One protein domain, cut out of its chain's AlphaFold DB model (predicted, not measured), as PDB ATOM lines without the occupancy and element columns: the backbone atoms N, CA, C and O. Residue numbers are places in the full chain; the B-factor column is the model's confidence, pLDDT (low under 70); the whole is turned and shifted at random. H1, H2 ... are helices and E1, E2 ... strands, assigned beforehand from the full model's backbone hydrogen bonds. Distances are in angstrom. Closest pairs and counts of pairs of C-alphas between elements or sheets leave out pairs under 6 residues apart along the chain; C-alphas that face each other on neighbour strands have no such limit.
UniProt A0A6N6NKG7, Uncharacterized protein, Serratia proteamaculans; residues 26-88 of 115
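Overview. This is residues 26 to 88 of the 115 residues of an uncharacterized protein of Serratia proteamaculans (UniProt A0A6N6NKG7). A small, strongly twisted and curled antiparallel sheet, ordered E3, E2, E1, E4, has one short helix, H1, on it; a long loop, residues 62 to 81, swings away and folds back to E4. The printed part has 63 residues, in the order E1, E2, E3, H1, E4, class mixed, with under half in named elements. It is compact, radius of gyration of the C-alphas 10.9 A, spanning 31 by 23 by 20 A.

Along the chain. E2, residues 37 to 44, is 18.9 A long and bends by 65 degrees at residue 40. E1, residues 29 to 33, 12.1 A, begins at C-alpha (-7.952, 40.541, 44.865). E3 is residues 49 to 52, 10.1 A. E4, residues 82 to 87, 13.1 A, ends at C-alpha (-7.126, 44.887, 45.308). H1 is residues 55 to 61, 10.4 A.

Arrangement. E1, E2 and E3 form a meander, each strand the antiparallel neighbour of the one before, in two hairpins; N 29 and O 41, and N 42 and O 51, are each 2.8 A apart. E1 and E4 are antiparallel, with N 30 and O 86 2.8 A apart. H1 has a height of 8.6 A over the sheet; its closest C-alphas to E2 are Thr 61 and Gln 37, 6.7 A. In H1, 1 of 3 O i to N i+4 and 3 of 4 O i to N i+3 pairs are within hydrogen-bond range.

Size, cuts and confidence. The farthest C-alphas, Asn 70 and Ala 87, are 31.1 A apart. The printed part has no cut; the link H1 to E4 is long. Residues 58 to 74 have pLDDT under 70.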
ATOM      1  N   ASP A  26     -12.544  42.227  52.148       80.94
ATOM      2  CA  ASP A  26     -11.509  43.247  52.370       80.94
ATOM      3  C   ASP A  26     -10.117  42.777  51.909       80.94
ATOM      4  O   ASP A  26      -9.291  43.582  51.491       80.94
ATOM      5  N   ASN A  27      -9.895  41.459  51.880       83.12
ATOM      6  CA  ASN A  27      -8.672  40.837  51.360       83.12
ATOM      7  C   ASN A  27      -8.831  40.278  49.936       83.12
ATOM      8  O   ASN A  27      -7.952  39.559  49.450       83.12
ATOM      9  N   ALA A  28      -9.961  40.553  49.278       86.69
ATOM     10  CA  ALA A  28     -10.200  40.086  47.922       86.69
ATOM     11  C   ALA A  28      -9.272  40.805  46.939       86.69
ATOM     12  O   ALA A  28      -9.058  42.020  47.007       86.69
ATOM     13  N   LYS A  29      -8.760  40.046  45.976       89.38
ATOM     14  CA  LYS A  29      -7.952  40.541  44.865       89.38
ATOM     15  C   LYS A  29      -8.628  40.215  43.542       89.38
ATOM     16  O   LYS A  29      -9.435  39.294  43.462       89.38
ATOM     17  N   VAL A  30      -8.286  40.948  42.494       89.56
ATOM     18  CA  VAL A  30      -8.615  40.595  41.109       89.56
ATOM     19  C   VAL A  30      -7.310  40.306  40.390       89.56
ATOM     20  O   VAL A  30      -6.362  41.073  40.530       89.56
ATOM     21  N   GLY A  31      -7.257  39.215  39.634       88.00
ATOM     22  CA  GLY A  31      -6.085  38.848  38.841       88.00
ATOM     23  C   GLY A  31      -6.468  38.121  37.561       88.00
ATOM     24  O   GLY A  31      -7.610  37.685  37.409       88.00
ATOM     25  N   VAL A  32      -5.513  38.014  36.641       87.25
ATOM     26  CA  VAL A  32      -5.646  37.276  35.383       87.25
ATOM     27  C   VAL A  32      -4.887  35.963  35.501       87.25
ATOM     28  O   VAL A  32      -3.670  35.971  35.688       87.25
ATOM     29  N   VAL A  33      -5.595  34.845  35.395       82.81
ATOM     30  CA  VAL A  33      -5.019  33.504  35.483       82.81
ATOM     31  C   VAL A  33      -4.615  33.028  34.094       82.81
ATOM     32  O   VAL A  33      -5.405  33.134  33.157       82.81
ATOM     33  N   ASP A  34      -3.367  32.569  33.969       81.88
ATOM     34  CA  ASP A  34      -2.727  32.119  32.719       81.88
ATOM     35  C   ASP A  34      -2.787  33.129  31.563       81.88
ATOM     36  O   ASP A  34      -2.689  32.763  30.398       81.88
ATOM     37  N   GLY A  35      -2.965  34.416  31.868       81.12
ATOM     38  CA  GLY A  35      -3.117  35.459  30.850       81.12
ATOM     39  C   GLY A  35      -4.481  35.485  30.148       81.12
ATOM     40  O   GLY A  35      -4.701  36.366  29.323       81.12
ATOM     41  N   GLU A  36      -5.411  34.592  30.498       79.25
ATOM     42  CA  GLU A  36      -6.687  34.436  29.787       79.25
ATOM     43  C   GLU A  36      -7.894  34.884  30.619       79.25
ATOM     44  O   GLU A  36      -8.764  35.598  30.118       79.25
ATOM     45  N   GLN A  37      -7.969  34.497  31.899       77.06
ATOM     46  CA  GLN A  37      -9.203  34.638  32.676       77.06
ATOM     47  C   GLN A  37      -9.068  35.602  33.856       77.06
ATOM     48  O   GLN A  37      -8.273  35.384  34.765       77.06
ATOM     49  N   VAL A  38      -9.927  36.623  33.901       85.62
ATOM     50  CA  VAL A  38     -10.056  37.526  35.057       85.62
ATOM     51  C   VAL A  38     -10.893  36.861  36.153       85.62
ATOM     52  O   VAL A  38     -12.045  36.493  35.921       85.62
ATOM     53  N   VAL A  39     -10.338  36.736  37.359       82.69
ATOM     54  CA  VAL A  39     -10.977  36.054  38.497       82.69
ATOM     55  C   VAL A  39     -10.827  36.879  39.779       82.69
ATOM     56  O   VAL A  39      -9.810  37.541  39.993       82.69
ATOM     57  N   VAL A  40     -11.847  36.831  40.644       87.44
ATOM     58  CA  VAL A  40     -11.770  37.352  42.019       87.44
ATOM     59  C   VAL A  40     -11.172  36.274  42.914       87.44
ATOM     60  O   VAL A  40     -11.676  35.152  42.961       87.44
ATOM     61  N   LEU A  41     -10.097  36.610  43.615       86.56
ATOM     62  CA  LEU A  41      -9.193  35.684  44.283       86.56
ATOM     63  C   LEU A  41      -9.009  36.060  45.755       86.56
ATOM     64  O   LEU A  41      -8.882  37.232  46.103       86.56
ATOM     65  N   PHE A  42      -8.912  35.047  46.606       88.44
ATOM     66  CA  PHE A  42      -8.586  35.157  48.024       88.44
ATOM     67  C   PHE A  42      -7.253  34.463  48.292       88.44
ATOM     68  O   PHE A  42      -7.065  33.347  47.803       88.44
ATOM     69  N   PRO A  43      -6.324  35.069  49.049       86.25
ATOM     70  CA  PRO A  43      -5.108  34.385  49.478       86.25
ATOM     71  C   PRO A  43      -5.441  33.080  50.216       86.25
ATOM     72  O   PRO A  43      -6.391  33.029  50.997       86.25
ATOM     73  N   ALA A  44      -4.673  32.019  49.973       80.44
ATOM     74  CA  ALA A  44      -4.845  30.730  50.633       80.44
ATOM     75  C   ALA A  44      -3.505  30.056  50.949       80.44
ATOM     76  O   ALA A  44      -2.566  30.106  50.154       80.44
ATOM     77  N   GLY A  45      -3.445  29.378  52.101       72.00
ATOM     78  CA  GLY A  45      -2.200  28.807  52.624       72.00
ATOM     79  C   GLY A  45      -1.173  29.892  52.956       72.00
ATOM     80  O   GLY A  45      -1.546  31.029  53.241       72.00
ATOM     81  N   ASP A  46       0.111  29.558  52.846       77.06
ATOM     82  CA  ASP A  46       1.241  30.433  53.208       77.06
ATOM     83  C   ASP A  46       1.563  31.505  52.141       77.06
ATOM     84  O   ASP A  46       2.704  31.917  51.969       77.06
ATOM     85  N   GLY A  47       0.561  31.942  51.368       72.81
ATOM     86  CA  GLY A  47       0.706  32.964  50.320       72.81
ATOM     87  C   GLY A  47       1.099  32.436  48.935       72.81
ATOM     88  O   GLY A  47       1.080  33.191  47.966       72.81
ATOM     89  N   PHE A  48       1.376  31.137  48.808       81.31
ATOM     90  CA  PHE A  48       1.706  30.496  47.528       81.31
ATOM     91  C   PHE A  48       0.488  30.207  46.644       81.31
ATOM     92  O   PHE A  48       0.641  29.871  45.469       81.31
ATOM     93  N   TYR A  49      -0.725  30.332  47.191       83.62
ATOM     94  CA  TYR A  49      -1.953  29.988  46.488       83.62
ATOM     95  C   TYR A  49      -3.033  31.053  46.631       83.62
ATOM     96  O   TYR A  49      -3.119  31.785  47.617       83.62
ATOM     97  N   TYR A  50      -3.922  31.063  45.647       85.12
ATOM     98  CA  TYR A  50      -5.179  31.787  45.651       85.12
ATOM     99  C   TYR A  50      -6.356  30.820  45.543       85.12
ATOM    100  O   TYR A  50      -6.246  29.751  44.947       85.12
ATOM    101  N   ARG A  51      -7.506  31.204  46.089       85.31
ATOM    102  CA  ARG A  51      -8.789  30.526  45.894       85.31
ATOM    103  C   ARG A  51      -9.750  31.477  45.193       85.31
ATOM    104  O   ARG A  51      -9.869  32.616  45.639       85.31
ATOM    105  N   PRO A  52     -10.438  31.053  44.127       82.25
ATOM    106  CA  PRO A  52     -11.431  31.901  43.497       82.25
ATOM    107  C   PRO A  52     -12.649  32.092  44.401       82.25
ATOM    108  O   PRO A  52     -12.960  31.244  45.241       82.25
ATOM    109  N   GLN A  53     -13.349  33.205  44.197       83.00
ATOM    110  CA  GLN A  53     -14.596  33.522  44.890       83.00
ATOM    111  C   GLN A  53     -15.662  32.447  44.663       83.00
ATOM    112  O   GLN A  53     -16.322  32.025  45.613       83.00
ATOM    113  N   PHE A  54     -15.818  31.989  43.417       76.81
ATOM    114  CA  PHE A  54     -16.819  30.994  43.054       76.81
ATOM    115  C   PHE A  54     -16.182  29.662  42.668       76.81
ATOM    116  O   PHE A  54     -15.205  29.591  41.922       76.81
ATOM    117  N   SER A  55     -16.813  28.571  43.104       72.12
ATOM    118  CA  SER A  55     -16.449  27.211  42.695       72.12
ATOM    119  C   SER A  55     -16.657  26.956  41.198       72.12
ATOM    120  O   SER A  55     -16.107  26.002  40.660       72.12
ATOM    121  N   SER A  56     -17.438  27.788  40.506       71.31
ATOM    122  CA  SER A  56     -17.590  27.732  39.050       71.31
ATOM    123  C   SER A  56     -16.356  28.240  38.309       71.31
ATOM    124  O   SER A  56     -16.042  27.708  37.245       71.31
ATOM    125  N   ASP A  57     -15.651  29.232  38.863       72.75
ATOM    126  CA  ASP A  57     -14.474  29.826  38.217       72.75
ATOM    127  C   ASP A  57     -13.346  28.809  38.128       72.75
ATOM    128  O   ASP A  57     -12.699  28.699  37.098       72.75
ATOM    129  N   CYS A  58     -13.245  27.945  39.131       68.56
ATOM    130  CA  CYS A  58     -12.431  26.743  39.102       68.56
ATOM    131  C   CYS A  58     -12.548  25.983  37.776       68.56
ATOM    132  O   CYS A  58     -11.557  25.765  37.098       68.56
ATOM    133  N   ARG A  59     -13.761  25.622  37.342       63.62
ATOM    134  CA  ARG A  59     -13.941  24.775  36.147       63.62
ATOM    135  C   ARG A  59     -13.523  25.470  34.848       63.62
ATOM    136  O   ARG A  59     -13.197  24.773  33.896       63.62
ATOM    137  N   ARG A  60     -13.548  26.807  34.806       61.06
ATOM    138  CA  ARG A  60     -13.140  27.615  33.642       61.06
ATOM    139  C   ARG A  60     -11.638  27.891  33.624       61.06
ATOM    140  O   ARG A  60     -11.049  27.907  32.555       61.06
ATOM    141  N   THR A  61     -11.035  28.029  34.802       56.72
ATOM    142  CA  THR A  61      -9.607  28.318  34.987       56.72
ATOM    143  C   THR A  61      -8.734  27.051  34.983       56.72
ATOM    144  O   THR A  61      -7.506  27.118  34.919       56.72
ATOM    145  N   TYR A  62      -9.341  25.863  35.092       61.44
ATOM    146  CA  TYR A  62      -8.607  24.615  35.286       61.44
ATOM    147  C   TYR A  62      -8.146  23.934  33.994       61.44
ATOM    148  O   TYR A  62      -8.903  23.237  33.324       61.44
ATOM    149  N   ASN A  63      -6.834  23.983  33.755       53.84
ATOM    150  CA  ASN A  63      -6.118  22.903  33.077       53.84
ATOM    151  C   ASN A  63      -6.178  21.623  33.954       53.84
ATOM    152  O   ASN A  63      -6.049  21.683  35.179       53.84
ATOM    153  N   LYS A  64      -6.387  20.457  33.333       51.50
ATOM    154  CA  LYS A  64      -6.670  19.146  33.961       51.50
ATOM    155  C   LYS A  64      -5.663  18.668  35.021       51.50
ATOM    156  O   LYS A  64      -6.005  17.793  35.808       51.50
ATOM    157  N   TYR A  65      -4.459  19.237  35.059       48.34
ATOM    158  CA  TYR A  65      -3.368  18.860  35.967       48.34
ATOM    159  C   TYR A  65      -3.516  19.371  37.412       48.34
ATOM    160  O   TYR A  65      -2.742  18.975  38.272       48.34
ATOM    161  N   TYR A  66      -4.489  20.245  37.691       51.56
ATOM    162  CA  TYR A  66      -4.655  20.898  39.001       51.56
ATOM    163  C   TYR A  66      -5.876  20.406  39.786       51.56
ATOM    164  O   TYR A  66      -6.284  21.028  40.769       51.56
ATOM    165  N   GLN A  67      -6.452  19.277  39.362       52.94
ATOM    166  CA  GLN A  67      -7.275  18.460  40.243       52.94
ATOM    167  C   GLN A  67      -6.333  17.886  41.301       52.94
ATOM    168  O   GLN A  67      -5.754  16.826  41.102       52.94
ATOM    169  N   LEU A  68      -6.121  18.611  42.403       48.72
ATOM    170  CA  LEU A  68      -5.665  17.938  43.612       48.72
ATOM    171  C   LEU A  68      -6.739  16.902  43.919       48.72
ATOM    172  O   LEU A  68      -7.917  17.252  44.037       48.72
ATOM    173  N   ASP A  69      -6.309  15.646  43.890       41.47
ATOM    174  CA  ASP A  69      -7.148  14.468  43.960       41.47
ATOM    175  C   ASP A  69      -8.274  14.641  44.977       41.47
ATOM    176  O   ASP A  69      -8.046  14.931  46.145       41.47
ATOM    177  N   ASN A  70      -9.485  14.474  44.457       43.75
ATOM    178  CA  ASN A  70     -10.670  13.951  45.114       43.75
ATOM    179  C   ASN A  70     -10.980  14.414  46.558       43.75
ATOM    180  O   ASN A  70     -10.306  14.083  47.527       43.75
ATOM    181  N   ASN A  71     -12.179  14.984  46.686       44.56
ATOM    182  CA  ASN A  71     -12.960  15.118  47.911       44.56
ATOM    183  C   ASN A  71     -12.475  16.142  48.951       44.56
ATOM    184  O   ASN A  71     -11.597  15.903  49.768       44.56
ATOM    185  N   SER A  72     -13.259  17.220  49.039       49.53
ATOM    186  CA  SER A  72     -13.340  18.150  50.169       49.53
ATOM    187  C   SER A  72     -12.302  19.281  50.194       49.53
ATOM    188  O   SER A  72     -11.115  19.108  50.425       49.53
ATOM    189  N   THR A  73     -12.818  20.505  50.057       48.88
ATOM    190  CA  THR A  73     -12.186  21.794  50.394       48.88
ATOM    191  C   THR A  73     -11.156  22.401  49.436       48.88
ATOM    192  O   THR A  73     -10.034  22.743  49.791       48.88
ATOM    193  N   GLY A  74     -11.668  22.816  48.276       62.56
ATOM    194  CA  GLY A  74     -11.338  24.147  47.774       62.56
ATOM    195  C   GLY A  74     -10.243  24.183  46.727       62.56
ATOM    196  O   GLY A  74      -9.063  24.171  47.034       62.56
ATOM    197  N   CYS A  75     -10.681  24.346  45.493       73.31
ATOM    198  CA  CYS A  75      -9.897  24.760  44.344       73.31
ATOM    199  C   CYS A  75      -8.878  25.871  44.674       73.31
ATOM    200  O   CYS A  75      -9.253  26.933  45.178       73.31
ATOM    201  N   ARG A  76      -7.592  25.585  44.425       79.50
ATOM    202  CA  ARG A  76      -6.436  26.479  44.611       79.50
ATOM    203  C   ARG A  76      -5.747  26.751  43.272       79.50
ATOM    204  O   ARG A  76      -5.700  25.872  42.412       79.50
ATOM    205  N   ILE A  77      -5.207  27.955  43.120       79.69
ATOM    206  CA  ILE A  77      -4.477  28.460  41.954       79.69
ATOM    207  C   ILE A  77      -3.100  28.908  42.452       79.69
ATOM    208  O   ILE A  77      -3.030  29.672  43.411       79.69
ATOM    209  N   ALA A  78      -2.014  28.422  41.850       82.75
ATOM    210  CA  ALA A  78      -0.662  28.837  42.228       82.75
ATOM    211  C   ALA A  78      -0.456  30.335  41.953       82.75
ATOM    212  O   ALA A  78      -0.867  30.831  40.903       82.75
ATOM    213  N   ALA A  79       0.178  31.052  42.883       85.56
ATOM    214  CA  ALA A  79       0.365  32.500  42.786       85.56
ATOM    215  C   ALA A  79       1.122  32.926  41.516       85.56
ATOM    216  O   ALA A  79       0.775  33.941  40.922       85.56
ATOM    217  N   GLU A  80       2.081  32.118  41.059       85.19
ATOM    218  CA  GLU A  80       2.876  32.351  39.842       85.19
ATOM    219  C   GLU A  80       2.053  32.393  38.542       85.19
ATOM    220  O   GLU A  80       2.483  32.983  37.557       85.19
ATOM    221  N   ARG A  81       0.851  31.803  38.536       82.56
ATOM    222  CA  ARG A  81      -0.054  31.786  37.371       82.56
ATOM    223  C   ARG A  81      -0.973  32.996  37.313       82.56
ATOM    224  O   ARG A  81      -1.710  33.163  36.342       82.56
ATOM    225  N   VAL A  82      -0.981  33.810  38.366       85.69
ATOM    226  CA  VAL A  82      -1.848  34.976  38.474       85.69
ATOM    227  C   VAL A  82      -1.032  36.228  38.180       85.69
ATOM    228  O   VAL A  82      -0.117  36.589  38.915       85.69
ATOM    229  N   SER A  83      -1.410  36.923  37.118       89.50
ATOM    230  CA  SER A  83      -0.831  38.202  36.710       89.50
ATOM    231  C   SER A  83      -1.801  39.355  36.980       89.50
ATOM    232  O   SER A  83      -2.981  39.137  37.267       89.50
ATOM    233  N   ASN A  84      -1.314  40.597  36.891       89.56
ATOM    234  CA  ASN A  84      -2.128  41.816  37.022       89.56
ATOM    235  C   ASN A  84      -2.971  41.870  38.312       89.56
ATOM    236  O   ASN A  84      -4.137  42.280  38.296       89.56
ATOM    237  N   ILE A  85      -2.377  41.413  39.421       89.88
ATOM    238  CA  ILE A  85      -3.031  41.335  40.726       89.88
ATOM    239  C   ILE A  85      -3.243  42.744  41.282       89.88
ATOM    240  O   ILE A  85      -2.284  43.487  41.469       89.88
ATOM    241  N   ARG A  86      -4.491  43.066  41.619       89.81
ATOM    242  CA  ARG A  86      -4.889  44.327  42.263       89.81
ATOM    243  C   ARG A  86      -5.923  44.095  43.355       89.81
ATOM    244  O   ARG A  86      -6.568  43.040  43.365       89.81
ATOM    245  N   ALA A  87      -6.097  45.039  44.278       86.62
ATOM    246  CA  ALA A  87      -7.126  44.887  45.308       86.62
ATOM    247  C   ALA A  87      -8.529  45.003  44.689       86.62
ATOM    248  O   ALA A  87      -8.766  45.799  43.783       86.62
ATOM    249  N   TYR A  88      -9.482  44.205  45.179       84.50
ATOM    250  CA  TYR A  88     -10.849  44.196  44.647       84.50
ATOM    251  C   TYR A  88     -11.562  45.546  44.825       84.50
ATOM    252  O   TYR A  88     -12.371  45.927  43.985       84.50
TER     253      TYR A  88